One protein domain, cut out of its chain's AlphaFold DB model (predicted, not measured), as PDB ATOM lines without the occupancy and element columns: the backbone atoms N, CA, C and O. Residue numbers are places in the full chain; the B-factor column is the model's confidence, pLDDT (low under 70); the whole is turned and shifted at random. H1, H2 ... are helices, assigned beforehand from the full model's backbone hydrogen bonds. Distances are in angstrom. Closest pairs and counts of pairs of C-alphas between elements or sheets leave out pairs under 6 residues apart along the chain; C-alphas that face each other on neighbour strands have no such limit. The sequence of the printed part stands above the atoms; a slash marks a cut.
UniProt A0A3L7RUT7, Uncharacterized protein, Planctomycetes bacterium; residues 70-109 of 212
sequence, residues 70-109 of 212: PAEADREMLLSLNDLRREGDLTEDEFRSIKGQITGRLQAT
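AT A GLANCE: This is residues 70 to 109 of the 212 residues of an uncharacterized protein of Planctomycetes bacterium (UniProt A0A3L7RUT7). Two helices of equal length, H1 then H2, run side by side in opposite ways as a helical hairpin, meeting only in the part near the turn that joins them. The printed part has 40 residues with two named helices and no named strand: all helix. It is only just compact, close to loose, with a radius of gyration of the C-alphas of 10.6 A, and flat, spanning 30 by 19 by 7 A.

IN THESE COORDINATES: Find C-alpha 70 at (174.104, 137.739, 212.405); from there H1, residues 70 to 87, runs 26.4 A. After residues 88 to 91, H2, residues 92 to 109, runs 25.8 A to C-alpha 109 at (166.993, 129.307, 209.280).

HOW THE PARTS SIT: H1 and H2 form a hairpin, at a shallow tilt of 8 degrees, opposite ways. They only just touch, with 3 pairs of C-alphas within 8 A, through residues 81 to 85 and 92 to 95 alone; the closest C-alphas, of Arg 85 and Phe 95, are 7.3 A apart. In H2 every O i to N i+4 pair is within hydrogen-bond range; in H1, 13 of 14.

THE WHOLE: The C-alphas farthest apart, of Glu 87 and Ala 108, are 30.2 A apart. The printed part has no cut, and its link is tight. Look at residues 70 and 109 for pLDDT under 70; the mean of the printed part is 80.6.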
ATOM      1  N   PRO A  70     174.770 138.028 213.675       66.19
ATOM      2  CA  PRO A  70     174.104 137.739 212.405       66.19
ATOM      3  C   PRO A  70     173.071 138.810 212.016       66.19
ATOM      4  O   PRO A  70     172.842 139.022 210.827       66.19
ATOM      5  N   ALA A  71     172.500 139.534 212.988       76.44
ATOM      6  CA  ALA A  71     171.600 140.653 212.724       76.44
ATOM      7  C   ALA A  71     172.292 141.886 212.103       76.44
ATOM      8  O   ALA A  71     171.597 142.753 211.569       76.44
ATOM      9  N   GLU A  72     173.622 142.002 212.164       77.69
ATOM     10  CA  GLU A  72     174.386 143.084 211.530       77.69
ATOM     11  C   GLU A  72     174.711 142.762 210.063       77.69
ATOM     12  O   GLU A  72     174.448 143.588 209.190       77.69
ATOM     13  N   ALA A  73     175.112 141.522 209.761       79.56
ATOM     14  CA  ALA A  73     175.275 141.052 208.380       79.56
ATOM     15  C   ALA A  73     173.966 141.166 207.562       79.56
ATOM     16  O   ALA A  73     173.976 141.585 206.402       79.56
ATOM     17  N   ASP A  74     172.817 140.869 208.182       77.44
ATOM     18  CA  ASP A  74     171.502 141.071 207.558       77.44
ATOM     19  C   ASP A  74     171.191 142.558 207.295       77.44
ATOM     20  O   ASP A  74     170.531 142.885 206.305       77.44
ATOM     21  N   ARG A  75     171.670 143.483 208.143       82.12
ATOM     22  CA  ARG A  75     171.509 144.932 207.918       82.12
ATOM     23  C   ARG A  75     172.340 145.407 206.736       82.12
ATOM     24  O   ARG A  75     171.805 146.148 205.919       82.12
ATOM     25  N   GLU A  76     173.592 144.968 206.614       84.94
ATOM     26  CA  GLU A  76     174.446 145.309 205.469       84.94
ATOM     27  C   GLU A  76     173.851 144.800 204.147       84.94
ATOM     28  O   GLU A  76     173.784 145.542 203.164       84.94
ATOM     29  N   MET A  77     173.311 143.575 204.130       84.81
ATOM     30  CA  MET A  77     172.611 143.024 202.962       84.81
ATOM     31  C   MET A  77     171.318 143.788 202.622       84.81
ATOM     32  O   MET A  77     171.006 143.999 201.451       84.81
ATOM     33  N   LEU A  78     170.543 144.221 203.622       83.94
ATOM     34  CA  LEU A  78     169.352 145.047 203.386       83.94
ATOM     35  C   LEU A  78     169.696 146.479 202.950       83.94
ATOM     36  O   LEU A  78     168.875 147.120 202.289       83.94
ATOM     37  N   LEU A  79     170.882 146.976 203.308       88.19
ATOM     38  CA  LEU A  79     171.380 148.294 202.923       88.19
ATOM     39  C   LEU A  79     171.864 148.298 201.467       88.19
ATOM     40  O   LEU A  79     171.429 149.156 200.705       88.19
ATOM     41  N   SER A  80     172.621 147.285 201.030       85.12
ATOM     42  CA  SER A  80     173.000 147.143 199.614       85.12
ATOM     43  C   SER A  80     171.786 146.940 198.693       85.12
ATOM     44  O   SER A  80     171.723 147.528 197.615       85.12
ATOM     45  N   LEU A  81     170.755 146.213 199.147       82.25
ATOM     46  CA  LEU A  81     169.474 146.106 198.434       82.25
ATOM     47  C   LEU A  81     168.717 147.452 198.353       82.25
ATOM     48  O   LEU A  81     167.918 147.661 197.439       82.25
ATOM     49  N   ASN A  82     168.938 148.366 199.304       83.81
ATOM     50  CA  ASN A  82     168.356 149.711 199.286       83.81
ATOM     51  C   ASN A  82     169.085 150.620 198.290       83.81
ATOM     52  O   ASN A  82     168.427 151.302 197.506       83.81
ATOM     53  N   ASP A  83     170.419 150.586 198.275       87.94
ATOM     54  CA  ASP A  83     171.217 151.375 197.333       87.94
ATOM     55  C   ASP A  83     170.968 150.943 195.877       87.94
ATOM     56  O   ASP A  83     170.702 151.807 195.046       87.94
ATOM     57  N   LEU A  84     170.863 149.637 195.590       82.56
ATOM     58  CA  LEU A  84     170.447 149.128 194.269       82.56
ATOM     59  C   LEU A  84     169.070 149.664 193.822       82.56
ATOM     60  O   LEU A  84     168.883 150.060 192.671       82.56
ATOM     61  N   ARG A  85     168.097 149.746 194.742       79.19
ATOM     62  CA  ARG A  85     166.785 150.369 194.473       79.19
ATOM     63  C   ARG A  85     166.907 151.876 194.222       79.19
ATOM     64  O   ARG A  85     166.096 152.440 193.491       79.19
ATOM     65  N   ARG A  86     167.897 152.541 194.823       85.00
ATOM     66  CA  ARG A  86     168.154 153.982 194.668       85.00
ATOM     67  C   ARG A  86     168.871 154.320 193.361       85.00
ATOM     68  O   ARG A  86     168.683 155.422 192.851       85.00
ATOM     69  N   GLU A  87     169.652 153.386 192.828       86.62
ATOM     70  CA  GLU A  87     170.280 153.463 191.503       86.62
ATOM     71  C   GLU A  87     169.292 153.157 190.363       86.62
ATOM     72  O   GLU A  87     169.529 153.547 189.223       86.62
ATOM     73  N   GLY A  88     168.139 152.550 190.675       79.56
ATOM     74  CA  GLY A  88     167.059 152.289 189.716       79.56
ATOM     75  C   GLY A  88     167.260 151.034 188.863       79.56
ATOM     76  O   GLY A  88     166.494 150.822 187.926       79.56
ATOM     77  N   ASP A  89     168.248 150.202 189.203       79.00
ATOM     78  CA  ASP A  89     168.609 148.963 188.492       79.00
ATOM     79  C   ASP A  89     167.661 147.781 188.808       79.00
ATOM     80  O   ASP A  89     167.767 146.700 188.237       79.00
ATOM     81  N   LEU A  90     166.707 147.984 189.724       74.56
ATOM     82  CA  LEU A  90     165.697 147.008 190.137       74.56
ATOM     83  C   LEU A  90     164.311 147.652 190.175       74.56
ATOM     84  O   LEU A  90     164.108 148.685 190.820       74.56
ATOM     85  N   THR A  91     163.333 147.009 189.536       82.81
ATOM     86  CA  THR A  91     161.933 147.444 189.613       82.81
ATOM     87  C   THR A  91     161.325 147.127 190.986       82.81
ATOM     88  O   THR A  91     161.783 146.244 191.716       82.81
ATOM     89  N   GLU A  92     160.267 147.850 191.373       80.38
ATOM     90  CA  GLU A  92     159.641 147.700 192.700       80.38
ATOM     91  C   GLU A  92     159.111 146.272 192.946       80.38
ATOM     92  O   GLU A  92     159.180 145.766 194.071       80.38
ATOM     93  N   ASP A  93     158.633 145.599 191.896       84.25
ATOM     94  CA  ASP A  93     158.132 144.225 191.967       84.25
ATOM     95  C   ASP A  93     159.264 143.207 192.193       84.25
ATOM     96  O   ASP A  93     159.125 142.292 193.014       84.25
ATOM     97  N   GLU A  94     160.420 143.399 191.551       82.12
ATOM     98  CA  GLU A  94     161.619 142.579 191.765       82.12
ATOM     99  C   GLU A  94     162.187 142.783 193.171       82.12
ATOM    100  O   GLU A  94     162.437 141.805 193.883       82.12
ATOM    101  N   PHE A  95     162.296 144.036 193.629       80.50
ATOM    102  CA  PHE A  95     162.692 144.359 195.002       80.50
ATOM    103  C   PHE A  95     161.791 143.653 196.024       80.50
ATOM    104  O   PHE A  95     162.270 143.047 196.990       80.50
ATOM    105  N   ARG A  96     160.470 143.681 195.804       85.06
ATOM    106  CA  ARG A  96     159.488 143.050 196.692       85.06
ATOM    107  C   ARG A  96     159.577 141.521 196.669       85.06
ATOM    108  O   ARG A  96     159.445 140.901 197.728       85.06
ATOM    109  N   SER A  97     159.856 140.927 195.507       86.31
ATOM    110  CA  SER A  97     160.111 139.491 195.339       86.31
ATOM    111  C   SER A  97     161.364 139.040 196.104       86.31
ATOM    112  O   SER A  97     161.284 138.176 196.985       86.31
ATOM    113  N   ILE A  98     162.504 139.700 195.862       81.75
ATOM    114  CA  ILE A  98     163.799 139.391 196.486       81.75
ATOM    115  C   ILE A  98     163.719 139.554 198.010       81.75
ATOM    116  O   ILE A  98     164.083 138.644 198.759       81.75
ATOM    117  N   LYS A  99     163.157 140.671 198.492       84.06
ATOM    118  CA  LYS A  99     162.972 140.930 199.929       84.06
ATOM    119  C   LYS A  99     162.090 139.874 200.604       84.06
ATOM    120  O   LYS A  99     162.377 139.463 201.732       84.06
ATOM    121  N   GLY A 100     161.035 139.416 199.927       83.50
ATOM    122  CA  GLY A 100     160.180 138.323 200.394       83.50
ATOM    123  C   GLY A 100     160.939 136.999 200.518       83.50
ATOM    124  O   GLY A 100     160.864 136.341 201.557       83.50
ATOM    125  N   GLN A 101     161.731 136.642 199.503       82.75
ATOM    126  CA  GLN A 101     162.534 135.417 199.495       82.75
ATOM    127  C   GLN A 101     163.629 135.425 200.576       82.75
ATOM    128  O   GLN A 101     163.821 134.416 201.256       82.75
ATOM    129  N   ILE A 102     164.312 136.558 200.776       81.38
ATOM    130  CA  ILE A 102     165.311 136.743 201.842       81.38
ATOM    131  C   ILE A 102     164.658 136.577 203.220       81.38
ATOM    132  O   ILE A 102     165.090 135.741 204.012       81.38
ATOM    133  N   THR A 103     163.566 137.305 203.479       82.38
ATOM    134  CA  THR A 103     162.868 137.278 204.778       82.38
ATOM    135  C   THR A 103     162.322 135.882 205.100       82.38
ATOM    136  O   THR A 103     162.439 135.414 206.232       82.38
ATOM    137  N   GLY A 104     161.766 135.182 204.103       81.69
ATOM    138  CA  GLY A 104     161.271 133.814 204.263       81.69
ATOM    139  C   GLY A 104     162.381 132.806 204.573       81.69
ATOM    140  O   GLY A 104     162.210 131.949 205.441       81.69
ATOM    141  N   ARG A 105     163.549 132.930 203.923       75.31
ATOM    142  CA  ARG A 105     164.722 132.095 204.234       75.31
ATOM    143  C   ARG A 105     165.263 132.373 205.635       75.31
ATOM    144  O   ARG A 105     165.592 131.418 206.328       75.31
ATOM    145  N   LEU A 106     165.307 133.638 206.056       72.12
ATOM    146  CA  LEU A 106     165.777 134.034 207.386       72.12
ATOM    147  C   LEU A 106     164.877 133.486 208.505       72.12
ATOM    148  O   LEU A 106     165.363 132.926 209.486       72.12
ATOM    149  N   GLN A 107     163.552 133.561 208.333       74.25
ATOM    150  CA  GLN A 107     162.612 132.963 209.288       74.25
ATOM    151  C   GLN A 107     162.743 131.435 209.364       74.25
ATOM    152  O   GLN A 107     162.644 130.879 210.457       74.25
ATOM    153  N   ALA A 108     163.014 130.755 208.245       70.81
ATOM    154  CA  ALA A 108     163.259 129.315 208.245       70.81
ATOM    155  C   ALA A 108     164.569 128.949 208.974       70.81
ATOM    156  O   ALA A 108     164.562 128.102 209.867       70.81
ATOM    157  N   THR A 109     165.687 129.620 208.666       65.06
ATOM    158  CA  THR A 109     166.993 129.307 209.280       65.06
ATOM    159  C   THR A 109     167.055 129.635 210.772       65.06
ATOM    160  O   THR A 109     167.739 128.930 211.516       65.06
TER     161      THR A 109